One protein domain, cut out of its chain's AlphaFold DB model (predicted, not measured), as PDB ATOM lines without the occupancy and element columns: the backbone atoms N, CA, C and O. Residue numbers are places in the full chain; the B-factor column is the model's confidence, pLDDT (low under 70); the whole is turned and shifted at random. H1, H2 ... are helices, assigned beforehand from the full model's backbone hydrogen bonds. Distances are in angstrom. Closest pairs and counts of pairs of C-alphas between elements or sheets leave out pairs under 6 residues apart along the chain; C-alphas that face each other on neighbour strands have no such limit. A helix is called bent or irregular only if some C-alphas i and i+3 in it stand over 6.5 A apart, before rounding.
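This is residues 6 to 135 and 210 to 275 of the 286 residues of an uncharacterized protein of Muribaculaceae bacterium (UniProt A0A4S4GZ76). The long helix H7 stands in the middle with the short helix H8 near it, and a group of helices lies on each of two sides: H1, H2 and H3 fold back and forth on one side, H6, H10 and H11 gather round H9 on the other, and H8 bridges the two groups, touching H2 and H9. H4 packs on residues 121 to 128 of H7, and residues 6 to 23 make a long tail on the outside that leads into H1. The printed part has 196 residues with eleven named helices, H1 to H11 in order along the chain, and no named strand; its class is all helix. The helices that touch are mostly crossed. The whole is compact, with a radius of gyration of the C-alphas of 17.8 A, and rounded, spanning 51 by 40 by 39 A.

H7, residues 113 to 133, is the longest helix by residues and has a kink of 27 degrees near residue 126. With its residues 114 to 122 alone it touches residues 49 to 54 alone of H2, residues 41 to 58; the closest C-alphas, those of Arg 50 and Ala 115, are 4.4 A apart, and the two run the same way at a steep tilt of 49 degrees. H2 has a kink of 56 degrees near residue 51. With residues 51 to 58 alone H2 touches H3, residues 74 to 80, closest at the C-alphas of Arg 55 and Ala 75, 5.3 A; this hairpin has a shallow tilt of 31 degrees, opposite ways. H2 also forms a hairpin with H1, residues 24 to 36; they only just touch, with 3 pairs of C-alphas within 8 A, the closest being those of Ile 36 and His 44 at 6.6 A. H4, residues 82 to 89, touches H7, closest at the C-alphas of Ser 89 and Ile 125, 4.8 A. H5, residues 93 to 98, and H7 only just touch, with 3 pairs of C-alphas within 8 A, the closest being those of Gln 93 and Phe 117 at 7.1 A. H6, residues 100 to 108, and H7 touch only at the corner, closest at the C-alphas of Ile 106 and Pro 113, 6.4 A. H9, residues 231 to 243, touches H6 at a steep tilt of 43 degrees, opposite ways, with the C-alphas of Ala 105 and Ala 232 closest at 4.6 A. H9 also touches H8, residues 210 to 216, closest at the C-alphas of Val 210 and Gly 237, 5.3 A. It touches H11, residues 261 to 273, about perpendicular at 84 degrees, with the C-alphas of Arg 234 and Asn 264 closest at 6.5 A. With residues 238 to 242 alone H9 touches H10, residues 255 to 258, closest at the C-alphas of Trp 242 and Pro 255, 7.0 A. H1 and H9 are apart. Every O i to N i+4 pair is within hydrogen-bond range in H3, H4, H5, H6, H8 and H9; the counts are 6 of 9 in H1, 10 of 14 in H2, 15 of 17 in H7 and 7 of 9 in H11, and H10 is too short for such a pair.

H7 measures 29.5 A from C-alpha 113 at (361.105, -196.471, 149.089) to C-alpha 133 at (364.726, -182.570, 123.313). H2 measures 24.0 A, H11 19.1 A, H9 17.8 A and H1 15.3 A. H1 begins at C-alpha 24, at (381.725, -202.165, 144.319), and H11 ends at C-alpha 273, at (356.327, -205.563, 121.939). H2 and H11 are irregular, with C-alphas 50 and 53 7.6 A apart and C-alphas 262 and 265 7.3 A apart; H1 is irregular, but only just, with C-alphas 30 and 33 6.8 A apart.

The two C-alphas farthest apart, those of Glu 67 and Asp 257, are 52.5 A apart. Residues 136 to 209 are not printed, and C-alphas 135 and 210 stand 21.8 A apart across the cut. The links H2 to H3, H8 to H9 and H9 to H10 are long; in the first, residues 63 to 64 pair antiparallel with residues 69 to 70. The mean pLDDT of the printed part is 87.3, and it is under 70 at residues 13 to 15, 21 to 24, 221 to 227, 248 and 250 to 252.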
ATOM      1  N   PHE A   6     366.476-193.163 116.695       85.44
ATOM      2  CA  PHE A   6     366.939-192.502 117.911       85.44
ATOM      3  C   PHE A   6     367.509-193.495 118.929       85.44
ATOM      4  O   PHE A   6     368.505-193.203 119.587       85.44
ATOM      5  N   ILE A   7     366.863-194.653 119.084       84.38
ATOM      6  CA  ILE A   7     367.285-195.680 120.035       84.38
ATOM      7  C   ILE A   7     368.439-196.508 119.476       84.38
ATOM      8  O   ILE A   7     369.369-196.822 120.216       84.38
ATOM      9  N   LYS A   8     368.428-196.821 118.175       82.06
ATOM     10  CA  LYS A   8     369.502-197.598 117.532       82.06
ATOM     11  C   LYS A   8     370.873-196.919 117.618       82.06
ATOM     12  O   LYS A   8     371.880-197.618 117.635       82.06
ATOM     13  N   THR A   9     370.921-195.588 117.678       77.50
ATOM     14  CA  THR A   9     372.175-194.823 117.795       77.50
ATOM     15  C   THR A   9     372.667-194.658 119.233       77.50
ATOM     16  O   THR A   9     373.769-194.150 119.448       77.50
ATOM     17  N   ARG A  10     371.893-195.084 120.242       82.81
ATOM     18  CA  ARG A  10     372.336-195.019 121.639       82.81
ATOM     19  C   ARG A  10     373.415-196.051 121.907       82.81
ATOM     20  O   ARG A  10     373.342-197.181 121.427       82.81
ATOM     21  N   LYS A  11     374.380-195.667 122.747       73.62
ATOM     22  CA  LYS A  11     375.371-196.600 123.284       73.62
ATOM     23  C   LYS A  11     374.630-197.743 123.974       73.62
ATOM     24  O   LYS A  11     373.902-197.538 124.947       73.62
ATOM     25  N   GLN A  12     374.798-198.935 123.420       70.25
ATOM     26  CA  GLN A  12     374.367-200.170 124.051       70.25
ATOM     27  C   GLN A  12     375.330-200.508 125.186       70.25
ATOM     28  O   GLN A  12     376.445-199.984 125.241       70.25
ATOM     29  N   PHE A  13     374.891-201.378 126.090       63.19
ATOM     30  CA  PHE A  13     375.737-201.846 127.177       63.19
ATOM     31  C   PHE A  13     377.031-202.458 126.628       63.19
ATOM     32  O   PHE A  13     376.954-203.425 125.863       63.19
ATOM     33  N   PRO A  14     378.213-201.924 126.979       59.06
ATOM     34  CA  PRO A  14     379.453-202.571 126.616       59.06
ATOM     35  C   PRO A  14     379.558-203.897 127.372       59.06
ATOM     36  O   PRO A  14     379.062-204.050 128.491       59.06
ATOM     37  N   THR A  15     380.270-204.852 126.783       66.06
ATOM     38  CA  THR A  15     380.958-205.853 127.596       66.06
ATOM     39  C   THR A  15     381.971-205.094 128.447       66.06
ATOM     40  O   THR A  15     382.715-204.285 127.889       66.06
ATOM     41  N   LEU A  16     381.986-205.312 129.767       72.00
ATOM     42  CA  LEU A  16     382.956-204.647 130.641       72.00
ATOM     43  C   LEU A  16     384.374-204.821 130.062       72.00
ATOM     44  O   LEU A  16     384.736-205.947 129.696       72.00
ATOM     45  N   PRO A  17     385.149-203.732 129.935       74.00
ATOM     46  CA  PRO A  17     386.501-203.787 129.402       74.00
ATOM     47  C   PRO A  17     387.366-204.784 130.188       74.00
ATOM     48  O   PRO A  17     387.251-204.844 131.413       74.00
ATOM     49  N   PRO A  18     388.243-205.567 129.533       72.06
ATOM     50  CA  PRO A  18     389.102-206.535 130.224       72.06
ATOM     51  C   PRO A  18     390.040-205.907 131.267       72.06
ATOM     52  O   PRO A  18     390.504-206.588 132.178       72.06
ATOM     53  N   ASP A  19     390.344-204.621 131.108       70.44
ATOM     54  CA  ASP A  19     391.173-203.795 131.979       70.44
ATOM     55  C   ASP A  19     390.366-203.001 133.020       70.44
ATOM     56  O   ASP A  19     390.969-202.306 133.837       70.44
ATOM     57  N   TYR A  20     389.032-203.142 133.056       76.69
ATOM     58  CA  TYR A  20     388.212-202.607 134.140       76.69
ATOM     59  C   TYR A  20     388.449-203.429 135.412       76.69
ATOM     60  O   TYR A  20     387.994-204.566 135.545       76.69
ATOM     61  N   LYS A  21     389.224-202.870 136.345       62.84
ATOM     62  CA  LYS A  21     389.781-203.603 137.496       62.84
ATOM     63  C   LYS A  21     388.963-203.499 138.782       62.84
ATOM     64  O   LYS A  21     389.467-203.862 139.844       62.84
ATOM     65  N   GLU A  22     387.728-203.017 138.727       65.81
ATOM     66  CA  GLU A  22     387.102-202.450 139.920       65.81
ATOM     67  C   GLU A  22     385.758-203.080 140.282       65.81
ATOM     68  O   GLU A  22     384.882-203.312 139.452       65.81
ATOM     69  N   SER A  23     385.626-203.377 141.575       68.44
ATOM     70  CA  SER A  23     384.427-203.900 142.219       68.44
ATOM     71  C   SER A  23     383.715-202.793 143.002       68.44
ATOM     72  O   SER A  23     384.287-201.741 143.285       68.44
ATOM     73  N   LEU A  24     382.475-203.056 143.425       69.50
ATOM     74  CA  LEU A  24     381.725-202.165 144.319       69.50
ATOM     75  C   LEU A  24     382.508-201.841 145.606       69.50
ATOM     76  O   LEU A  24     382.454-200.718 146.091       69.50
ATOM     77  N   GLU A  25     383.293-202.797 146.108       74.88
ATOM     78  CA  GLU A  25     384.183-202.612 147.260       74.88
ATOM     79  C   GLU A  25     385.359-201.675 146.945       74.88
ATOM     80  O   GLU A  25     385.743-200.854 147.781       74.88
ATOM     81  N   TRP A  26     385.923-201.766 145.734       82.56
ATOM     82  CA  TRP A  26     386.997-200.875 145.302       82.56
ATOM     83  C   TRP A  26     386.501-199.429 145.213       82.56
ATOM     84  O   TRP A  26     387.074-198.569 145.888       82.56
ATOM     85  N   GLU A  27     385.408-199.170 144.478       86.00
ATOM     86  CA  GLU A  27     384.844-197.814 144.329       86.00
ATOM     87  C   GLU A  27     384.442-197.240 145.684       86.00
ATOM     88  O   GLU A  27     384.725-196.078 145.986       86.00
ATOM     89  N   GLU A  28     383.864-198.074 146.550       82.50
ATOM     90  CA  GLU A  28     383.522-197.672 147.904       82.50
ATOM     91  C   GLU A  28     384.756-197.243 148.705       82.50
ATOM     92  O   GLU A  28     384.757-196.171 149.318       82.50
ATOM     93  N   SER A  29     385.825-198.043 148.672       78.31
ATOM     94  CA  SER A  29     387.053-197.777 149.426       78.31
ATOM     95  C   SER A  29     387.827-196.552 148.930       78.31
ATOM     96  O   SER A  29     388.336-195.794 149.757       78.31
ATOM     97  N   GLN A  30     387.902-196.345 147.610       80.88
ATOM     98  CA  GLN A  30     388.767-195.332 147.001       80.88
ATOM     99  C   GLN A  30     388.052-194.004 146.734       80.88
ATOM    100  O   GLN A  30     388.670-192.946 146.847       80.88
ATOM    101  N   LEU A  31     386.755-194.033 146.407       86.38
ATOM    102  CA  LEU A  31     386.010-192.854 145.955       86.38
ATOM    103  C   LEU A  31     384.883-192.488 146.918       86.38
ATOM    104  O   LEU A  31     384.906-191.409 147.524       86.38
ATOM    105  N   PHE A  32     383.908-193.378 147.105       90.88
ATOM    106  CA  PHE A  32     382.682-193.041 147.829       90.88
ATOM    107  C   PHE A  32     382.939-192.667 149.293       90.88
ATOM    108  O   PHE A  32     382.440-191.647 149.773       90.88
ATOM    109  N   ASN A  33     383.770-193.442 150.000       90.88
ATOM    110  CA  ASN A  33     384.095-193.192 151.406       90.88
ATOM    111  C   ASN A  33     384.873-191.888 151.620       90.88
ATOM    112  O   ASN A  33     384.764-191.266 152.678       90.88
ATOM    113  N   ALA A  34     385.665-191.457 150.638       91.81
ATOM    114  CA  ALA A  34     386.324-190.157 150.686       91.81
ATOM    115  C   ALA A  34     385.320-189.025 150.426       91.81
ATOM    116  O   ALA A  34     385.323-188.013 151.130       91.81
ATOM    117  N   TRP A  35     384.422-189.205 149.454       94.94
ATOM    118  CA  TRP A  35     383.397-188.221 149.117       94.94
ATOM    119  C   TRP A  35     382.384-188.005 150.252       94.94
ATOM    120  O   TRP A  35     382.104-186.857 150.599       94.94
ATOM    121  N   ILE A  36     381.879-189.070 150.883       95.62
ATOM    122  CA  ILE A  36     380.831-188.964 151.911       95.62
ATOM    123  C   ILE A  36     381.304-188.215 153.169       95.62
ATOM    124  O   ILE A  36     380.506-187.553 153.830       95.62
ATOM    125  N   LYS A  37     382.616-188.219 153.453       94.81
ATOM    126  CA  LYS A  37     383.238-187.456 154.553       94.81
ATOM    127  C   LYS A  37     383.102-185.937 154.409       94.81
ATOM    128  O   LYS A  37     383.324-185.223 155.380       94.81
ATOM    129  N   LYS A  38     382.707-185.434 153.233       94.81
ATOM    130  CA  LYS A  38     382.331-184.022 153.036       94.81
ATOM    131  C   LYS A  38     381.046-183.647 153.787       94.81
ATOM    132  O   LYS A  38     380.789-182.465 153.993       94.81
ATOM    133  N   TYR A  39     380.243-184.635 154.187       95.31
ATOM    134  CA  TYR A  39     378.997-184.456 154.928       95.31
ATOM    135  C   TYR A  39     379.157-184.860 156.402       95.31
ATOM    136  O   TYR A  39     379.993-185.715 156.713       95.31
ATOM    137  N   PRO A  40     378.331-184.311 157.316       96.69
ATOM    138  CA  PRO A  40     378.305-184.745 158.710       96.69
ATOM    139  C   PRO A  40     378.022-186.244 158.837       96.69
ATOM    140  O   PRO A  40     377.158-186.771 158.136       96.69
ATOM    141  N   GLU A  41     378.685-186.913 159.781       96.06
ATOM    142  CA  GLU A  41     378.537-188.357 160.025       96.06
ATOM    143  C   GLU A  41     377.078-188.772 160.281       96.06
ATOM    144  O   GLU A  41     376.611-189.800 159.790       96.06
ATOM    145  N   SER A  42     376.300-187.897 160.929       96.56
ATOM    146  CA  SER A  42     374.861-188.080 161.156       96.56
ATOM    147  C   SER A  42     374.032-188.243 159.875       96.56
ATOM    148  O   SER A  42     372.909-188.742 159.931       96.56
ATOM    149  N   LYS A  43     374.569-187.845 158.715       96.19
ATOM    150  CA  LYS A  43     373.928-187.966 157.401       96.19
ATOM    151  C   LYS A  43     374.404-189.163 156.591       96.19
ATOM    152  O   LYS A  43     373.735-189.521 155.628       96.19
ATOM    153  N   HIS A  44     375.502-189.816 156.967       96.25
ATOM    154  CA  HIS A  44     376.130-190.838 156.122       96.25
ATOM    155  C   HIS A  44     375.181-191.989 155.790       96.25
ATOM    156  O   HIS A  44     375.007-192.326 154.622       96.25
ATOM    157  N   LYS A  45     374.477-192.529 156.793       96.44
ATOM    158  CA  LYS A  45     373.510-193.620 156.595       96.44
ATOM    159  C   LYS A  45     372.377-193.239 155.633       96.44
ATOM    160  O   LYS A  45     371.971-194.053 154.812       96.44
ATOM    161  N   GLU A  46     371.882-192.005 155.724       96.50
ATOM    162  CA  GLU A  46     370.829-191.491 154.840       96.50
ATOM    163  C   GLU A  46     371.326-191.388 153.389       96.50
ATOM    164  O   GLU A  46     370.631-191.804 152.465       96.50
ATOM    165  N   ILE A  47     372.541-190.868 153.191       96.75
ATOM    166  CA  ILE A  47     373.164-190.710 151.869       96.75
ATOM    167  C   ILE A  47     373.398-192.072 151.212       96.75
ATOM    168  O   ILE A  47     373.037-192.266 150.051       96.75
ATOM    169  N   ILE A  48     373.972-193.012 151.969       95.38
ATOM    170  CA  ILE A  48     374.216-194.388 151.521       95.38
ATOM    171  C   ILE A  48     372.914-195.023 151.045       95.38
ATOM    172  O   ILE A  48     372.864-195.580 149.951       95.38
ATOM    173  N   GLU A  49     371.851-194.899 151.842       96.81
ATOM    174  CA  GLU A  49     370.561-195.491 151.514       96.81
ATOM    175  C   GLU A  49     369.966-194.887 150.238       96.81
ATOM    176  O   GLU A  49     369.587-195.625 149.333       96.81
ATOM    177  N   ARG A  50     369.949-193.555 150.114       96.69
ATOM    178  CA  ARG A  50     369.425-192.853 148.928       96.69
ATOM    179  C   ARG A  50     370.126-193.266 147.639       96.69
ATOM    180  O   ARG A  50     369.476-193.448 146.614       96.69
ATOM    181  N   LEU A  51     371.449-193.401 147.683       95.62
ATOM    182  CA  LEU A  51     372.263-193.657 146.496       95.62
ATOM    183  C   LEU A  51     372.433-195.132 146.163       95.62
ATOM    184  O   LEU A  51     372.968-195.439 145.101       95.62
ATOM    185  N   LYS A  52     371.972-196.039 147.026       93.75
ATOM    186  CA  LYS A  52     372.201-197.480 146.903       93.75
ATOM    187  C   LYS A  52     371.910-198.018 145.500       93.75
ATOM    188  O   LYS A  52     372.746-198.713 144.937       93.75
ATOM    189  N   TYR A  53     370.760-197.677 144.919       95.50
ATOM    190  CA  TYR A  53     370.363-198.197 143.604       95.50
ATOM    191  C   TYR A  53     371.042-197.474 142.441       95.50
ATOM    192  O   TYR A  53     371.449-198.126 141.482       95.50
ATOM    193  N   ILE A  54     371.244-196.156 142.547       94.62
ATOM    194  CA  ILE A  54     371.961-195.384 141.524       94.62
ATOM    195  C   ILE A  54     373.422-195.842 141.443       94.62
ATOM    196  O   ILE A  54     373.910-196.080 140.346       94.62
ATOM    197  N   ARG A  55     374.105-196.037 142.582       91.81
ATOM    198  CA  ARG A  55     375.489-196.547 142.628       91.81
ATOM    199  C   ARG A  55     375.598-197.921 141.984       91.81
ATOM    200  O   ARG A  55     376.430-198.110 141.106       91.81
ATOM    201  N   SER A  56     374.737-198.864 142.377       90.31
ATOM    202  CA  SER A  56     374.745-200.209 141.790       90.31
ATOM    203  C   SER A  56     374.531-200.191 140.279       90.31
ATOM    204  O   SER A  56     375.147-200.985 139.579       90.31
ATOM    205  N   TYR A  57     373.687-199.289 139.776       90.50
ATOM    206  CA  TYR A  57     373.471-199.120 138.345       90.50
ATOM    207  C   TYR A  57     374.673-198.457 137.648       90.50
ATOM    208  O   TYR A  57     375.161-198.992 136.659       90.50
ATOM    209  N   ALA A  58     375.190-197.344 138.172       89.31
ATOM    210  CA  ALA A  58     376.295-196.586 137.573       89.31
ATOM    211  C   ALA A  58     377.592-197.407 137.460       89.31
ATOM    212  O   ALA A  58     378.306-197.307 136.468       89.31
ATOM    213  N   LEU A  59     377.865-198.286 138.429       86.00
ATOM    214  CA  LEU A  59     379.035-199.172 138.416       86.00
ATOM    215  C   LEU A  59     379.036-200.199 137.277       86.00
ATOM    216  O   LEU A  59     380.076-200.766 136.960       86.00
ATOM    217  N   LEU A  60     377.888-200.451 136.646       85.38
ATOM    218  CA  LEU A  60     377.818-201.322 135.474       85.38
ATOM    219  C   LEU A  60     378.323-200.622 134.204       85.38
ATOM    220  O   LEU A  60     378.561-201.294 133.200       85.38
ATOM    221  N   PHE A  61     378.472-199.292 134.236       83.56
ATOM    222  CA  PHE A  61     378.788-198.457 133.077       83.56
ATOM    223  C   PHE A  61     379.977-197.544 133.396       83.56
ATOM    224  O   PHE A  61     379.783-196.370 133.709       83.56
ATOM    225  N   PRO A  62     381.212-198.072 133.347       82.44
ATOM    226  CA  PRO A  62     382.398-197.266 133.597       82.44
ATOM    227  C   PRO A  62     382.579-196.172 132.538       82.44
ATOM    228  O   PRO A  62     382.149-196.300 131.388       82.44
ATOM    229  N   GLU A  63     383.259-195.105 132.937       80.81
ATOM    230  CA  GLU A  63     383.652-193.993 132.077       80.81
ATOM    231  C   GLU A  63     385.110-194.179 131.639       80.81
ATOM    232  O   GLU A  63     385.924-194.735 132.375       80.81
ATOM    233  N   TYR A  64     385.444-193.738 130.425       80.12
ATOM    234  CA  TYR A  64     386.825-193.724 129.944       80.12
ATOM    235  C   TYR A  64     387.389-192.316 130.122       80.12
ATOM    236  O   TYR A  64     386.864-191.369 129.533       80.12
ATOM    237  N   ASP A  65     388.441-192.182 130.924       78.19
ATOM    238  CA  ASP A  65     389.034-190.882 131.271       78.19
ATOM    239  C   ASP A  65     390.038-190.357 130.226       78.19
ATOM    240  O   ASP A  65     390.508-189.226 130.327       78.19
ATOM    241  N   GLY A  66     390.330-191.156 129.194       80.69
ATOM    242  CA  GLY A  66     391.347-190.871 128.181       80.69
ATOM    243  C   GLY A  66     392.516-191.855 128.213       80.69
ATOM    244  O   GLY A  66     393.146-192.068 127.174       80.69
ATOM    245  N   GLU A  67     392.745-192.517 129.349       82.88
ATOM    246  CA  GLU A  67     393.848-193.459 129.569       82.88
ATOM    247  C   GLU A  67     393.359-194.836 130.031       82.88
ATOM    248  O   GLU A  67     393.867-195.857 129.564       82.88
ATOM    249  N   GLN A  68     392.366-194.880 130.921       81.75
ATOM    250  CA  GLN A  68     391.833-196.110 131.503       81.75
ATOM    251  C   GLN A  68     390.328-196.015 131.787       81.75
ATOM    252  O   GLN A  68     389.706-194.951 131.760       81.75
ATOM    253  N   TRP A  69     389.725-197.170 132.053       82.12
ATOM    254  CA  TRP A  69     388.332-197.260 132.477       82.12
ATOM    255  C   TRP A  69     388.208-197.085 133.988       82.12
ATOM    256  O   TRP A  69     388.851-197.807 134.747       82.12
ATOM    257  N   VAL A  70     387.336-196.168 134.411       83.25
ATOM    258  CA  VAL A  70     387.089-195.807 135.816       83.25
ATOM    259  C   VAL A  70     385.593-195.892 136.156       83.25
ATOM    260  O   VAL A  70     384.754-195.889 135.250       83.25
ATOM    261  N   PRO A  71     385.193-195.971 137.437       85.81
ATOM    262  CA  PRO A  71     383.793-196.004 137.830       85.81
ATOM    263  C   PRO A  71     383.113-194.703 137.451       85.81
ATOM    264  O   PRO A  71     383.673-193.622 137.649       85.81
ATOM    265  N   SER A  72     381.870-194.804 136.986       86.31
ATOM    266  CA  SER A  72     381.070-193.608 136.770       86.31
ATOM    267  C   SER A  72     380.855-192.851 138.079       86.31
ATOM    268  O   SER A  72     380.539-193.427 139.127       86.31
ATOM    269  N   GLN A  73     380.971-191.527 137.999       87.75
ATOM    270  CA  GLN A  73     380.693-190.628 139.118       87.75
ATOM    271  C   GLN A  73     379.225-190.180 139.160       87.75
ATOM    272  O   GLN A  73     378.860-189.328 139.973       87.75
ATOM    273  N   ASP A  74     378.356-190.757 138.326       89.88
ATOM    274  CA  ASP A  74     376.957-190.354 138.164       89.88
ATOM    275  C   ASP A  74     376.170-190.315 139.473       89.88
ATOM    276  O   ASP A  74     375.416-189.371 139.711       89.88
ATOM    277  N   ALA A  75     376.373-191.288 140.362       92.00
ATOM    278  CA  ALA A  75     375.686-191.317 141.652       92.00
ATOM    279  C   ALA A  75     376.083-190.132 142.550       92.00
ATOM    280  O   ALA A  75     375.233-189.495 143.178       92.00
ATOM    281  N   ILE A  76     377.376-189.803 142.574       92.44
ATOM    282  CA  ILE A  76     377.923-188.668 143.322       92.44
ATOM    283  C   ILE A  76     377.445-187.350 142.701       92.44
ATOM    284  O   ILE A  76     376.949-186.468 143.406       92.44
ATOM    285  N   ASN A  77     377.538-187.226 141.377       92.12
ATOM    286  CA  ASN A  77     377.107-186.047 140.627       92.12
ATOM    287  C   ASN A  77     375.603-185.799 140.758       92.12
ATOM    288  O   ASN A  77     375.166-184.643 140.844       92.12
ATOM    289  N   PHE A  78     374.814-186.873 140.808       93.81
ATOM    290  CA  PHE A  78     373.398-186.810 141.116       93.81
ATOM    291  C   PHE A  78     373.173-186.242 142.516       93.81
ATOM    292  O   PHE A  78     372.444-185.262 142.648       93.81
ATOM    293  N   TYR A  79     373.840-186.781 143.543       95.31
ATOM    294  CA  TYR A  79     373.641-186.334 144.925       95.31
ATOM    295  C   TYR A  79     374.064-184.882 145.158       95.31
ATOM    296  O   TYR A  79     373.336-184.116 145.791       95.31
ATOM    297  N   ASN A  80     375.212-184.478 144.606       94.38
ATOM    298  CA  ASN A  80     375.720-183.108 144.720       94.38
ATOM    299  C   ASN A  80     374.713-182.076 144.176       94.38
ATOM    300  O   ASN A  80     374.645-180.961 144.682       94.38
ATOM    301  N   ASN A  81     373.898-182.464 143.186       93.56
ATOM    302  CA  ASN A  81     372.894-181.614 142.543       93.56
ATOM    303  C   ASN A  81     371.458-182.107 142.789       93.56
ATOM    304  O   ASN A  81     370.550-181.788 142.019       93.56
ATOM    305  N   ARG A  82     371.238-182.900 143.848       93.88
ATOM    306  CA  ARG A  82     370.012-183.686 144.054       93.88
ATOM    307  C   ARG A  82     368.738-182.853 143.961       93.88
ATOM    308  O   ARG A  82     367.815-183.246 143.259       93.88
ATOM    309  N   GLY A  83     368.686-181.720 144.666       93.56
ATOM    310  CA  GLY A  83     367.505-180.849 144.681       93.56
ATOM    311  C   GLY A  83     367.135-180.379 143.276       93.56
ATOM    312  O   GLY A  83     366.048-180.669 142.797       93.56
ATOM    313  N   GLN A  84     368.101-179.786 142.568       93.62
ATOM    314  CA  GLN A  84     367.909-179.317 141.193       93.62
ATOM    315  C   GLN A  84     367.522-180.450 140.237       93.62
ATOM    316  O   GLN A  84     366.705-180.246 139.347       93.62
ATOM    317  N   ARG A  85     368.099-181.647 140.403       92.06
ATOM    318  CA  ARG A  85     367.785-182.801 139.550       92.06
ATOM    319  C   ARG A  85     366.381-183.347 139.797       92.06
ATOM    320  O   ARG A  85     365.693-183.661 138.832       92.06
ATOM    321  N   ILE A  86     365.943-183.433 141.050       93.31
ATOM    322  CA  ILE A  86     364.569-183.841 141.370       93.31
ATOM    323  C   ILE A  86     363.584-182.801 140.836       93.31
ATOM    324  O   ILE A  86     362.650-183.174 140.131       93.31
ATOM    325  N   ASP A  87     363.838-181.512 141.058       92.75
ATOM    326  CA  ASP A  87     362.976-180.442 140.549       92.75
ATOM    327  C   ASP A  87     362.891-180.478 139.014       92.75
ATOM    328  O   ASP A  87     361.806-180.416 138.439       92.75
ATOM    329  N   ALA A  88     364.029-180.668 138.336       90.62
ATOM    330  CA  ALA A  88     364.092-180.779 136.880       90.62
ATOM    331  C   ALA A  88     363.430-182.051 136.326       90.62
ATOM    332  O   ALA A  88     363.038-182.064 135.160       90.62
ATOM    333  N   SER A  89     363.302-183.110 137.132       91.38
ATOM    334  CA  SER A  89     362.577-184.326 136.742       91.38
ATOM    335  C   SER A  89     361.058-184.118 136.695       91.38
ATOM    336  O   SER A  89     360.352-184.902 136.065       91.38
ATOM    337  N   GLY A  90     360.550-183.076 137.367       91.38
ATOM    338  CA  GLY A  90     359.118-182.815 137.510       91.38
ATOM    339  C   GLY A  90     358.389-183.777 138.455       91.38
ATOM    340  O   GLY A  90     357.173-183.671 138.593       91.38
ATOM    341  N   LEU A  91     359.106-184.699 139.108       93.31
ATOM    342  CA  LEU A  91     358.536-185.706 140.001       93.31
ATOM    343  C   LEU A  91     358.425-185.184 141.435       93.31
ATOM    344  O   LEU A  91     359.374-184.635 141.998       93.31
ATOM    345  N   SER A  92     357.277-185.421 142.066       93.00
ATOM    346  CA  SER A  92     357.032-185.044 143.457       93.00
ATOM    347  C   SER A  92     357.329-186.210 144.397       93.00
ATOM    348  O   SER A  92     356.653-187.237 144.377       93.00
ATOM    349  N   GLN A  93     358.316-186.041 145.281       94.44
ATOM    350  CA  GLN A  93     358.626-187.055 146.296       94.44
ATOM    351  C   GLN A  93     357.442-187.291 147.248       94.44
ATOM    352  O   GLN A  93     357.226-188.410 147.702       94.44
ATOM    353  N   LYS A  94     356.670-186.242 147.547       93.88
ATOM    354  CA  LYS A  94     355.469-186.355 148.377       93.88
ATOM    355  C   LYS A  94     354.421-187.237 147.695       93.88
ATOM    356  O   LYS A  94     353.952-188.188 148.302       93.88
ATOM    357  N   GLU A  95     354.130-186.943 146.432       91.19
ATOM    358  CA  GLU A  95     353.157-187.683 145.622       91.19
ATOM    359  C   GLU A  95     353.555-189.158 145.491       91.19
ATOM    360  O   GLU A  95     352.733-190.039 145.705       91.19
ATOM    361  N   PHE A  96     354.846-189.437 145.277       94.44
ATOM    362  CA  PHE A  96     355.367-190.804 145.257       94.44
ATOM    363  C   PHE A  96     355.000-191.603 146.519       94.44
ATOM    364  O   PHE A  96     354.614-192.767 146.418       94.44
ATOM    365  N   TYR A  97     355.122-190.996 147.705       94.50
ATOM    366  CA  TYR A  97     354.808-191.662 148.973       94.50
ATOM    367  C   TYR A  97     353.311-191.783 149.260       94.50
ATOM    368  O   TYR A  97     352.936-192.637 150.055       94.50
ATOM    369  N   GLU A  98     352.472-190.963 148.629       91.25
ATOM    370  CA  GLU A  98     351.011-191.018 148.772       91.25
ATOM    371  C   GLU A  98     350.381-192.145 147.928       91.25
ATOM    372  O   GLU A  98     349.188-192.409 148.037       91.25
ATOM    373  N   PHE A  99     351.164-192.840 147.092       88.88
ATOM    374  CA  PHE A  99     350.667-193.911 146.222       88.88
ATOM    375  C   PHE A  99     350.699-195.270 146.907       88.88
ATOM    376  O   PHE A  99     351.647-196.034 146.733       88.88
ATOM    377  N   ASP A 100     349.627-195.605 147.622       91.62
ATOM    378  CA  ASP A 100     349.519-196.852 148.389       91.62
ATOM    379  C   ASP A 100     349.871-198.100 147.561       91.62
ATOM    380  O   ASP A 100     350.721-198.889 147.970       91.62
ATOM    381  N   ILE A 101     349.331-198.237 146.341       91.50
ATOM    382  CA  ILE A 101     349.635-199.382 145.457       91.50
ATOM    383  C   ILE A 101     351.132-199.463 145.119       91.50
ATOM    384  O   ILE A 101     351.705-200.554 145.051       91.50
ATOM    385  N   LEU A 102     351.779-198.318 144.885       94.00
ATOM    386  CA  LEU A 102     353.212-198.262 144.605       94.00
ATOM    387  C   LEU A 102     354.023-198.630 145.849       94.00
ATOM    388  O   LEU A 102     354.969-199.409 145.744       94.00
ATOM    389  N   GLN A 103     353.647-198.115 147.020       96.06
ATOM    390  CA  GLN A 103     354.336-198.415 148.275       96.06
ATOM    391  C   GLN A 103     354.187-199.891 148.668       96.06
ATOM    392  O   GLN A 103     355.168-200.513 149.084       96.06
ATOM    393  N   ASP A 104     353.014-200.484 148.448       94.81
ATOM    394  CA  ASP A 104     352.779-201.916 148.635       94.81
ATOM    395  C   ASP A 104     353.643-202.756 147.691       94.81
ATOM    396  O   ASP A 104     354.306-203.696 148.135       94.81
ATOM    397  N   ALA A 105     353.721-202.380 146.409       94.38
ATOM    398  CA  ALA A 105     354.584-203.058 145.445       94.38
ATOM    399  C   ALA A 105     356.069-202.956 145.835       94.38
ATOM    400  O   ALA A 105     356.782-203.958 145.819       94.38
ATOM    401  N   ILE A 106     356.543-201.771 146.234       96.06
ATOM    402  CA  ILE A 106     357.920-201.547 146.708       96.06
ATOM    403  C   ILE A 106     358.227-202.446 147.907       96.06
ATOM    404  O   ILE A 106     359.260-203.121 147.930       96.06
ATOM    405  N   LYS A 107     357.313-202.496 148.879       95.69
ATOM    406  CA  LYS A 107     357.447-203.327 150.076       95.69
ATOM    407  C   LYS A 107     357.476-204.816 149.735       95.69
ATOM    408  O   LYS A 107     358.354-205.522 150.225       95.69
ATOM    409  N   GLU A 108     356.562-205.294 148.890       94.19
ATOM    410  CA  GLU A 108     356.499-206.701 148.465       94.19
ATOM    411  C   GLU A 108     357.761-207.124 147.699       94.19
ATOM    412  O   GLU A 108     358.261-208.235 147.874       94.19
ATOM    413  N   LEU A 109     358.330-206.222 146.895       94.19
ATOM    414  CA  LEU A 109     359.575-206.462 146.161       94.19
ATOM    415  C   LEU A 109     360.830-206.390 147.057       94.19
ATOM    416  O   LEU A 109     361.926-206.757 146.615       94.19
ATOM    417  N   GLY A 110     360.686-205.973 148.321       95.25
ATOM    418  CA  GLY A 110     361.782-205.804 149.279       95.25
ATOM    419  C   GLY A 110     362.677-204.607 148.960       95.25
ATOM    420  O   GLY A 110     363.881-204.638 149.217       95.25
ATOM    421  N   LEU A 111     362.099-203.574 148.351       96.44
ATOM    422  CA  LEU A 111     362.805-202.380 147.918       96.44
ATOM    423  C   LEU A 111     362.724-201.272 148.972       96.44
ATOM    424  O   LEU A 111     361.786-201.183 149.761       96.44
ATOM    425  N   SER A 112     363.721-200.397 148.960       97.06
ATOM    426  CA  SER A 112     363.755-199.184 149.763       97.06
ATOM    427  C   SER A 112     362.951-198.087 149.074       97.06
ATOM    428  O   SER A 112     363.307-197.713 147.952       97.06
ATOM    429  N   PRO A 113     361.906-197.523 149.707       97.25
ATOM    430  CA  PRO A 113     361.105-196.471 149.089       97.25
ATOM    431  C   PRO A 113     361.936-195.255 148.675       97.25
ATOM    432  O   PRO A 113     361.771-194.730 147.577       97.25
ATOM    433  N   ILE A 114     362.870-194.829 149.531       97.62
ATOM    434  CA  ILE A 114     363.691-193.648 149.264       97.62
ATOM    435  C   ILE A 114     364.675-193.896 148.124       97.62
ATOM    436  O   ILE A 114     364.723-193.099 147.197       97.62
ATOM    437  N   ALA A 115     365.385-195.025 148.123       97.62
ATOM    438  CA  ALA A 115     366.317-195.353 147.048       97.62
ATOM    439  C   ALA A 115     365.588-195.602 145.716       97.62
ATOM    440  O   ALA A 115     366.104-195.261 144.653       97.62
ATOM    441  N   THR A 116     364.375-196.168 145.766       98.00
ATOM    442  CA  THR A 116     363.533-196.398 144.581       98.00
ATOM    443  C   THR A 116     363.130-195.077 143.939       98.00
ATOM    444  O   THR A 116     363.299-194.920 142.732       98.00
ATOM    445  N   PHE A 117     362.658-194.112 144.733       97.94
ATOM    446  CA  PHE A 117     362.323-192.779 144.234       97.94
ATOM    447  C   PHE A 117     363.528-192.096 143.572       97.94
ATOM    448  O   PHE A 117     363.418-191.619 142.445       97.94
ATOM    449  N   GLU A 118     364.687-192.087 144.241       97.31
ATOM    450  CA  GLU A 118     365.906-191.455 143.712       97.31
ATOM    451  C   GLU A 118     366.340-192.105 142.396       97.31
ATOM    452  O   GLU A 118     366.705-191.411 141.452       97.31
ATOM    453  N   PHE A 119     366.251-193.435 142.307       97.38
ATOM    454  CA  PHE A 119     366.589-194.162 141.088       97.38
ATOM    455  C   PHE A 119     365.628-193.853 139.937       97.38
ATOM    456  O   PHE A 119     366.078-193.609 138.820       97.38
ATOM    457  N   ILE A 120     364.318-193.789 140.199       97.06
ATOM    458  CA  ILE A 120     363.327-193.379 139.193       97.06
ATOM    459  C   ILE A 120     363.631-191.961 138.705       97.06
ATOM    460  O   ILE A 120     363.687-191.743 137.498       97.06
ATOM    461  N   ALA A 121     363.884-191.015 139.613       96.06
ATOM    462  CA  ALA A 121     364.216-189.639 139.250       96.06
ATOM    463  C   ALA A 121     365.514-189.550 138.427       96.06
ATOM    464  O   ALA A 121     365.563-188.823 137.434       96.06
ATOM    465  N   PHE A 122     366.539-190.321 138.804       95.44
ATOM    466  CA  PHE A 122     367.814-190.414 138.089       95.44
ATOM    467  C   PHE A 122     367.655-190.931 136.653       95.44
ATOM    468  O   PHE A 122     368.264-190.388 135.736       95.44
ATOM    469  N   ILE A 123     366.816-191.944 136.434       95.44
ATOM    470  CA  ILE A 123     366.553-192.474 135.089       95.44
ATOM    471  C   ILE A 123     365.648-191.524 134.293       95.44
ATOM    472  O   ILE A 123     365.915-191.218 133.129       95.44
ATOM    473  N   TRP A 124     364.586-191.023 134.921       95.31
ATOM    474  CA  TRP A 124     363.568-190.216 134.258       95.31
ATOM    475  C   TRP A 124     364.092-188.864 133.772       95.31
ATOM    476  O   TRP A 124     363.737-188.429 132.677       95.31
ATOM    477  N   ILE A 125     364.975-188.202 134.525       93.12
ATOM    478  CA  ILE A 125     365.547-186.920 134.089       93.12
ATOM    479  C   ILE A 125     366.293-187.045 132.750       93.12
ATOM    480  O   ILE A 125     366.253-186.123 131.938       93.12
ATOM    481  N   GLU A 126     366.938-188.179 132.476       91.81
ATOM    482  CA  GLU A 126     367.633-188.388 131.205       91.81
ATOM    483  C   GLU A 126     366.676-188.838 130.096       91.81
ATOM    484  O   GLU A 126     366.719-188.307 128.984       91.81
ATOM    485  N   LEU A 127     365.737-189.737 130.401       93.19
ATOM    486  CA  LEU A 127     364.740-190.185 129.427       93.19
ATOM    487  C   LEU A 127     363.775-189.074 128.991       93.19
ATOM    488  O   LEU A 127     363.425-188.985 127.815       93.19
ATOM    489  N   SER A 128     363.388-188.180 129.897       92.00
ATOM    490  CA  SER A 128     362.567-187.009 129.570       92.00
ATOM    491  C   SER A 128     363.308-186.036 128.648       92.00
ATOM    492  O   SER A 128     362.717-185.508 127.704       92.00
ATOM    493  N   LYS A 129     364.625-185.845 128.824       90.56
ATOM    494  CA  LYS A 129     365.434-185.093 127.848       90.56
ATOM    495  C   LYS A 129     365.389-185.765 126.481       90.56
ATOM    496  O   LYS A 129     365.226-185.064 125.489       90.56
ATOM    497  N   TRP A 130     365.498-187.091 126.411       90.81
ATOM    498  CA  TRP A 130     365.402-187.812 125.139       90.81
ATOM    499  C   TRP A 130     364.043-187.599 124.475       90.81
ATOM    500  O   TRP A 130     363.985-187.260 123.295       90.81
ATOM    501  N   LEU A 131     362.965-187.737 125.247       89.88
ATOM    502  CA  LEU A 131     361.596-187.598 124.766       89.88
ATOM    503  C   LEU A 131     361.297-186.186 124.245       89.88
ATOM    504  O   LEU A 131     360.711-186.043 123.176       89.88
ATOM    505  N   TYR A 132     361.715-185.148 124.974       89.12
ATOM    506  CA  TYR A 132     361.312-183.767 124.678       89.12
ATOM    507  C   TYR A 132     362.350-182.948 123.911       89.12
ATOM    508  O   TYR A 132     361.989-181.985 123.237       89.12
ATOM    509  N   ARG A 133     363.638-183.298 123.995       89.12
ATOM    510  CA  ARG A 133     364.726-182.570 123.313       89.12
ATOM    511  C   ARG A 133     365.265-183.314 122.098       89.12
ATOM    512  O   ARG A 133     365.869-182.677 121.242       89.12
ATOM    513  N   GLY A 134     365.040-184.624 122.011       87.69
ATOM    514  CA  GLY A 134     365.544-185.441 120.916       87.69
ATOM    515  C   GLY A 134     367.071-185.413 120.829       87.69
ATOM    516  O   GLY A 134     367.783-185.273 121.824       87.69
ATOM    517  N   THR A 135     367.606-185.617 119.632       85.50
ATOM    518  CA  THR A 135     369.043-185.503 119.364       85.50
ATOM    519  C   THR A 135     369.285-184.839 118.036       85.50
ATOM    520  O   THR A 135     368.601-185.122 117.058       85.50
ATOM    521  N   VAL A 210     360.588-198.606 132.397       96.12
ATOM    522  CA  VAL A 210     360.059-199.721 133.193       96.12
ATOM    523  C   VAL A 210     361.016-200.904 133.188       96.12
ATOM    524  O   VAL A 210     361.277-201.514 134.229       96.12
ATOM    525  N   ARG A 211     361.565-201.246 132.022       95.00
ATOM    526  CA  ARG A 211     362.461-202.388 131.884       95.00
ATOM    527  C   ARG A 211     363.780-202.160 132.617       95.00
ATOM    528  O   ARG A 211     364.248-203.101 133.252       95.00
ATOM    529  N   THR A 212     364.338-200.950 132.584       94.44
ATOM    530  CA  THR A 212     365.535-200.589 133.366       94.44
ATOM    531  C   THR A 212     365.263-200.736 134.860       94.44
ATOM    532  O   THR A 212     366.005-201.426 135.555       94.44
ATOM    533  N   ILE A 213     364.154-200.178 135.347       95.25
ATOM    534  CA  ILE A 213     363.764-200.269 136.760       95.25
ATOM    535  C   ILE A 213     363.656-201.729 137.212       95.25
ATOM    536  O   ILE A 213     364.287-202.126 138.188       95.25
ATOM    537  N   LEU A 214     362.924-202.562 136.469       94.06
ATOM    538  CA  LEU A 214     362.725-203.970 136.826       94.06
ATOM    539  C   LEU A 214     363.980-204.838 136.668       94.06
ATOM    540  O   LEU A 214     364.063-205.903 137.276       94.06
ATOM    541  N   GLN A 215     364.928-204.432 135.822       91.94
ATOM    542  CA  GLN A 215     366.155-205.188 135.579       91.94
ATOM    543  C   GLN A 215     367.252-204.882 136.603       91.94
ATOM    544  O   GLN A 215     368.014-205.789 136.934       91.94
ATOM    545  N   TYR A 216     367.337-203.640 137.087       92.38
ATOM    546  CA  TYR A 216     368.465-203.178 137.906       92.38
ATOM    547  C   TYR A 216     368.129-202.922 139.373       92.38
ATOM    548  O   TYR A 216     369.041-202.814 140.192       92.38
ATOM    549  N   LEU A 217     366.849-202.875 139.745       93.44
ATOM    550  CA  LEU A 217     366.485-202.892 141.157       93.44
ATOM    551  C   LEU A 217     366.751-204.278 141.773       93.44
ATOM    552  O   LEU A 217     366.451-205.297 141.144       93.44
ATOM    553  N   PRO A 218     367.265-204.351 143.017       90.25
ATOM    554  CA  PRO A 218     367.574-205.612 143.687       90.25
ATOM    555  C   PRO A 218     366.301-206.270 144.241       90.25
ATOM    556  O   PRO A 218     366.097-206.363 145.450       90.25
ATOM    557  N   ILE A 219     365.421-206.706 143.340       88.06
ATOM    558  CA  ILE A 219     364.149-207.349 143.670       88.06
ATOM    559  C   ILE A 219     364.430-208.693 144.346       88.06
ATOM    560  O   ILE A 219     365.035-209.599 143.773       88.06
ATOM    561  N   SER A 220     363.956-208.825 145.580       72.94
ATOM    562  CA  SER A 220     364.289-209.940 146.474       72.94
ATOM    563  C   SER A 220     363.473-211.223 146.232       72.94
ATOM    564  O   SER A 220     363.738-212.259 146.848       72.94
ATOM    565  N   HIS A 221     362.485-211.200 145.332       69.62
ATOM    566  CA  HIS A 221     361.528-212.295 145.181       69.62
ATOM    567  C   HIS A 221     361.949-213.358 144.143       69.62
ATOM    568  O   HIS A 221     362.322-213.058 143.007       69.62
ATOM    569  N   LYS A 222     361.825-214.643 144.512       60.19
ATOM    570  CA  LYS A 222     361.968-215.782 143.592       60.19
ATOM    571  C   LYS A 222     360.794-215.836 142.609       60.19
ATOM    572  O   LYS A 222     359.674-216.170 142.985       60.19
ATOM    573  N   LYS A 223     361.073-215.588 141.328       67.50
ATOM    574  CA  LYS A 223     360.099-215.756 140.239       67.50
ATOM    575  C   LYS A 223     359.623-217.207 140.160       67.50
ATOM    576  O   LYS A 223     360.440-218.121 140.082       67.50
ATOM    577  N   GLN A 224     358.305-217.414 140.102       61.66
ATOM    578  CA  GLN A 224     357.710-218.750 139.942       61.66
ATOM    579  C   GLN A 224     358.034-219.381 138.577       61.66
ATOM    580  O   GLN A 224     358.120-220.599 138.454       61.66
ATOM    581  N   LYS A 225     358.242-218.555 137.540       69.69
ATOM    582  CA  LYS A 225     358.620-218.989 136.190       69.69
ATOM    583  C   LYS A 225     359.638-218.025 135.584       69.69
ATOM    584  O   LYS A 225     359.480-216.808 135.674       69.69
ATOM    585  N   LYS A 226     360.667-218.568 134.923       62.00
ATOM    586  CA  LYS A 226     361.679-217.774 134.210       62.00
ATOM    587  C   LYS A 226     360.995-216.898 133.151       62.00
ATOM    588  O   LYS A 226     360.295-217.413 132.284       62.00
ATOM    589  N   GLY A 227     361.192-215.583 133.246       65.12
ATOM    590  CA  GLY A 227     360.650-214.597 132.305       65.12
ATOM    591  C   GLY A 227     359.219-214.116 132.577       65.12
ATOM    592  O   GLY A 227     358.750-213.251 131.846       65.12
ATOM    593  N   ALA A 228     358.528-214.622 133.605       81.62
ATOM    594  CA  ALA A 228     357.225-214.089 134.009       81.62
ATOM    595  C   ALA A 228     357.391-212.949 135.025       81.62
ATOM    596  O   ALA A 228     358.226-213.052 135.926       81.62
ATOM    597  N   PHE A 229     356.589-211.890 134.881       89.75
ATOM    598  CA  PHE A 229     356.493-210.816 135.870       89.75
ATOM    599  C   PHE A 229     355.510-211.199 136.986       89.75
ATOM    600  O   PHE A 229     354.501-211.859 136.711       89.75
ATOM    601  N   THR A 230     355.782-210.811 138.230       91.75
ATOM    602  CA  THR A 230     354.838-210.910 139.359       91.75
ATOM    603  C   THR A 230     353.796-209.789 139.298       91.75
ATOM    604  O   THR A 230     353.892-208.889 138.461       91.75
ATOM    605  N   GLN A 231     352.771-209.828 140.155       91.75
ATOM    606  CA  GLN A 231     351.826-208.708 140.231       91.75
ATOM    607  C   GLN A 231     352.503-207.448 140.782       91.75
ATOM    608  O   GLN A 231     352.284-206.376 140.233       91.75
ATOM    609  N   ALA A 232     353.383-207.571 141.778       92.75
ATOM    610  CA  ALA A 232     354.137-206.433 142.293       92.75
ATOM    611  C   ALA A 232     355.057-205.796 141.236       92.75
ATOM    612  O   ALA A 232     355.124-204.574 141.153       92.75
ATOM    613  N   GLU A 233     355.701-206.586 140.363       94.31
ATOM    614  CA  GLU A 233     356.483-206.043 139.236       94.31
ATOM    615  C   GLU A 233     355.595-205.272 138.241       94.31
ATOM    616  O   GLU A 233     355.996-204.217 137.746       94.31
ATOM    617  N   ARG A 234     354.380-205.769 137.967       93.94
ATOM    618  CA  ARG A 234     353.410-205.073 137.101       93.94
ATOM    619  C   ARG A 234     352.902-203.787 137.734       93.94
ATOM    620  O   ARG A 234     352.889-202.764 137.059       93.94
ATOM    621  N   ASN A 235     352.530-203.833 139.011       94.06
ATOM    622  CA  ASN A 235     352.076-202.666 139.761       94.06
ATOM    623  C   ASN A 235     353.171-201.601 139.794       94.06
ATOM    624  O   ASN A 235     352.902-200.462 139.439       94.06
ATOM    625  N   LEU A 236     354.418-201.975 140.116       95.25
ATOM    626  CA  LEU A 236     355.554-201.053 140.080       95.25
ATOM    627  C   LEU A 236     355.707-200.414 138.694       95.25
ATOM    628  O   LEU A 236     355.802-199.196 138.595       95.25
ATOM    629  N   GLY A 237     355.694-201.213 137.622       94.94
ATOM    630  CA  GLY A 237     355.821-200.698 136.259       94.94
ATOM    631  C   GLY A 237     354.689-199.749 135.854       94.94
ATOM    632  O   GLY A 237     354.959-198.681 135.313       94.94
ATOM    633  N   LEU A 238     353.433-200.109 136.133       94.19
ATOM    634  CA  LEU A 238     352.270-199.267 135.833       94.19
ATOM    635  C   LEU A 238     352.274-197.978 136.664       94.19
ATOM    636  O   LEU A 238     352.101-196.906 136.093       94.19
ATOM    637  N   CYS A 239     352.548-198.068 137.969       93.94
ATOM    638  CA  CYS A 239     352.679-196.911 138.854       93.94
ATOM    639  C   CYS A 239     353.787-195.969 138.396       93.94
ATOM    640  O   CYS A 239     353.602-194.762 138.442       93.94
ATOM    641  N   VAL A 240     354.927-196.494 137.938       94.38
ATOM    642  CA  VAL A 240     356.008-195.664 137.395       94.38
ATOM    643  C   VAL A 240     355.557-194.941 136.130       94.38
ATOM    644  O   VAL A 240     355.771-193.739 136.034       94.38
ATOM    645  N   LEU A 241     354.911-195.637 135.186       92.44
ATOM    646  CA  LEU A 241     354.410-195.000 133.965       92.44
ATOM    647  C   LEU A 241     353.344-193.945 134.265       92.44
ATOM    648  O   LEU A 241     353.314-192.911 133.612       92.44
ATOM    649  N   TRP A 242     352.469-194.191 135.238       90.94
ATOM    650  CA  TRP A 242     351.528-193.185 135.723       90.94
ATOM    651  C   TRP A 242     352.302-192.003 136.333       90.94
ATOM    652  O   TRP A 242     352.124-190.856 135.947       90.94
ATOM    653  N   PHE A 243     353.263-192.273 137.215       89.62
ATOM    654  CA  PHE A 243     353.984-191.236 137.953       89.62
ATOM    655  C   PHE A 243     354.821-190.318 137.056       89.62
ATOM    656  O   PHE A 243     354.956-189.132 137.343       89.62
ATOM    657  N   THR A 244     355.347-190.833 135.944       89.25
ATOM    658  CA  THR A 244     356.065-190.030 134.945       89.25
ATOM    659  C   THR A 244     355.152-189.393 133.891       89.25
ATOM    660  O   THR A 244     355.653-188.717 132.998       89.25
ATOM    661  N   GLY A 245     353.827-189.580 133.971       82.38
ATOM    662  CA  GLY A 245     352.859-189.063 132.992       82.38
ATOM    663  C   GLY A 245     352.854-189.814 131.655       82.38
ATOM    664  O   GLY A 245     352.370-189.307 130.641       82.38
ATOM    665  N   GLU A 246     353.412-191.022 131.631       78.00
ATOM    666  CA  GLU A 246     353.539-191.850 130.438       78.00
ATOM    667  C   GLU A 246     352.317-192.755 130.192       78.00
ATOM    668  O   GLU A 246     352.037-193.121 129.046       78.00
ATOM    669  N   LEU A 247     351.507-193.051 131.210       73.69
ATOM    670  CA  LEU A 247     350.134-193.501 130.970       73.69
ATOM    671  C   LEU A 247     349.276-192.301 130.560       73.69
ATOM    672  O   LEU A 247     349.422-191.205 131.088       73.69
ATOM    673  N   ASN A 248     348.379-192.489 129.592       66.38
ATOM    674  CA  ASN A 248     347.476-191.420 129.171       66.38
ATOM    675  C   ASN A 248     346.381-191.233 130.234       66.38
ATOM    676  O   ASN A 248     345.297-191.801 130.116       66.38
ATOM    677  N   HIS A 249     346.703-190.481 131.281       70.12
ATOM    678  CA  HIS A 249     345.807-190.068 132.355       70.12
ATOM    679  C   HIS A 249     345.882-188.545 132.514       70.12
ATOM    680  O   HIS A 249     346.821-187.885 132.058       70.12
ATOM    681  N   LYS A 250     344.870-187.950 133.137       64.56
ATOM    682  CA  LYS A 250     344.888-186.539 133.515       64.56
ATOM    683  C   LYS A 250     345.584-186.377 134.861       64.56
ATOM    684  O   LYS A 250     345.627-187.280 135.698       64.56
ATOM    685  N   LYS A 251     346.133-185.184 135.081       58.94
ATOM    686  CA  LYS A 251     346.684-184.798 136.380       58.94
ATOM    687  C   LYS A 251     345.565-184.843 137.428       58.94
ATOM    688  O   LYS A 251     344.600-184.094 137.299       58.94
ATOM    689  N   GLY A 252     345.718-185.695 138.441       62.53
ATOM    690  CA  GLY A 252     344.723-185.917 139.496       62.53
ATOM    691  C   GLY A 252     343.772-187.096 139.267       62.53
ATOM    692  O   GLY A 252     342.905-187.309 140.109       62.53
ATOM    693  N   ASP A 253     343.922-187.849 138.173       74.00
ATOM    694  CA  ASP A 253     343.250-189.146 138.033       74.00
ATOM    695  C   ASP A 253     343.734-190.109 139.131       74.00
ATOM    696  O   ASP A 253     344.886-190.046 139.553       74.00
ATOM    697  N   ASP A 254     342.870-191.003 139.606       77.31
ATOM    698  CA  ASP A 254     343.229-191.907 140.697       77.31
ATOM    699  C   ASP A 254     344.183-193.007 140.182       77.31
ATOM    700  O   ASP A 254     343.824-193.748 139.260       77.31
ATOM    701  N   PRO A 255     345.401-193.169 140.738       77.31
ATOM    702  CA  PRO A 255     346.320-194.224 140.313       77.31
ATOM    703  C   PRO A 255     345.734-195.632 140.500       77.31
ATOM    704  O   PRO A 255     346.179-196.558 139.821       77.31
ATOM    705  N   THR A 256     344.723-195.818 141.355       79.44
ATOM    706  CA  THR A 256     344.010-197.094 141.526       79.44
ATOM    707  C   THR A 256     343.150-197.481 140.317       79.44
ATOM    708  O   THR A 256     342.888-198.665 140.117       79.44
ATOM    709  N   ASP A 257     342.815-196.545 139.429       78.12
ATOM    710  CA  ASP A 257     342.122-196.860 138.173       78.12
ATOM    711  C   ASP A 257     343.088-197.396 137.097       78.12
ATOM    712  O   ASP A 257     342.692-198.102 136.165       78.12
ATOM    713  N   PHE A 258     344.384-197.089 137.225       80.25
ATOM    714  CA  PHE A 258     345.394-197.349 136.194       80.25
ATOM    715  C   PHE A 258     346.424-198.405 136.598       80.25
ATOM    716  O   PHE A 258     346.873-199.192 135.765       80.25
ATOM    717  N   CYS A 259     346.785-198.466 137.875       84.50
ATOM    718  CA  CYS A 259     347.912-199.253 138.366       84.50
ATOM    719  C   CYS A 259     347.480-200.581 138.990       84.50
ATOM    720  O   CYS A 259     348.068-201.055 139.960       84.50
ATOM    721  N   THR A 260     346.435-201.191 138.440       80.62
ATOM    722  CA  THR A 260     345.843-202.427 138.954       80.62
ATOM    723  C   THR A 260     345.962-203.572 137.964       80.62
ATOM    724  O   THR A 260     346.344-203.414 136.801       80.62
ATOM    725  N   LYS A 261     345.577-204.762 138.435       84.19
ATOM    726  CA  LYS A 261     345.519-205.995 137.643       84.19
ATOM    727  C   LYS A 261     344.735-205.850 136.333       84.19
ATOM    728  O   LYS A 261     345.036-206.557 135.374       84.19
ATOM    729  N   ASP A 262     343.778-204.927 136.275       82.75
ATOM    730  CA  ASP A 262     342.929-204.709 135.103       82.75
ATOM    731  C   ASP A 262     343.725-204.095 133.934       82.75
ATOM    732  O   ASP A 262     343.424-204.352 132.769       82.75
ATOM    733  N   ASN A 263     344.835-203.407 134.228       85.69
ATOM    734  CA  ASN A 263     345.767-202.863 133.237       85.69
ATOM    735  C   ASN A 263     347.014-203.730 133.009       85.69
ATOM    736  O   ASN A 263     347.919-203.336 132.264       85.69
ATOM    737  N   ASN A 264     347.057-204.954 133.554       90.62
ATOM    738  CA  ASN A 264     348.158-205.894 133.311       90.62
ATOM    739  C   ASN A 264     348.403-206.127 131.814       90.62
ATOM    740  O   ASN A 264     349.550-206.261 131.391       90.62
ATOM    741  N   ALA A 265     347.345-206.128 130.996       89.81
ATOM    742  CA  ALA A 265     347.458-206.288 129.549       89.81
ATOM    743  C   ALA A 265     348.277-205.164 128.892       89.81
ATOM    744  O   ALA A 265     349.025-205.432 127.951       89.81
ATOM    745  N   THR A 266     348.181-203.928 129.392       89.12
ATOM    746  CA  THR A 266     348.952-202.777 128.897       89.12
ATOM    747  C   THR A 266     350.440-202.975 129.159       89.12
ATOM    748  O   THR A 266     351.243-202.894 128.226       89.12
ATOM    749  N   PHE A 267     350.796-203.321 130.398       93.12
ATOM    750  CA  PHE A 267     352.169-203.639 130.786       93.12
ATOM    751  C   PHE A 267     352.710-204.847 130.006       93.12
ATOM    752  O   PHE A 267     353.761-204.770 129.370       93.12
ATOM    753  N   ASP A 268     351.976-205.962 129.986       93.38
ATOM    754  CA  ASP A 268     352.422-207.198 129.337       93.38
ATOM    755  C   ASP A 268     352.568-207.015 127.821       93.38
ATOM    756  O   ASP A 268     353.410-207.661 127.189       93.38
ATOM    757  N   LYS A 269     351.756-206.144 127.212       92.81
ATOM    758  CA  LYS A 269     351.904-205.765 125.807       92.81
ATOM    759  C   LYS A 269     353.165-204.926 125.599       92.81
ATOM    760  O   LYS A 269     353.933-205.258 124.705       92.81
ATOM    761  N   LEU A 270     353.421-203.915 126.435       93.31
ATOM    762  CA  LEU A 270     354.646-203.105 126.374       93.31
ATOM    763  C   LEU A 270     355.908-203.983 126.441       93.31
ATOM    764  O   LEU A 270     356.763-203.906 125.562       93.31
ATOM    765  N   MET A 271     355.982-204.881 127.427       94.12
ATOM    766  CA  MET A 271     357.140-205.765 127.610       94.12
ATOM    767  C   MET A 271     357.306-206.770 126.465       94.12
ATOM    768  O   MET A 271     358.425-207.147 126.128       94.12
ATOM    769  N   ARG A 272     356.203-207.223 125.858       92.69
ATOM    770  CA  ARG A 272     356.225-208.173 124.735       92.69
ATOM    771  C   ARG A 272     356.622-207.514 123.424       92.69
ATOM    772  O   ARG A 272     357.371-208.116 122.659       92.69
ATOM    773  N   ASP A 273     356.112-206.312 123.173       92.88
ATOM    774  CA  ASP A 273     356.327-205.563 121.939       92.88
ATOM    775  C   ASP A 273     357.829-205.259 121.733       92.88
ATOM    776  O   ASP A 273     358.322-205.344 120.607       92.88
ATOM    777  N   TYR A 274     358.562-204.993 122.822       92.38
ATOM    778  CA  TYR A 274     359.992-204.649 122.821       92.38
ATOM    779  C   TYR A 274     360.904-205.718 123.446       92.38
ATOM    780  O   TYR A 274     362.054-205.431 123.758       92.38
ATOM    781  N   LYS A 275     360.442-206.961 123.619       89.19
ATOM    782  CA  LYS A 275     361.193-208.014 124.339       89.19
ATOM    783  C   LYS A 275     362.631-208.254 123.834       89.19
ATOM    784  O   LYS A 275     363.484-208.665 124.614       89.19
TER     785      LYS A 275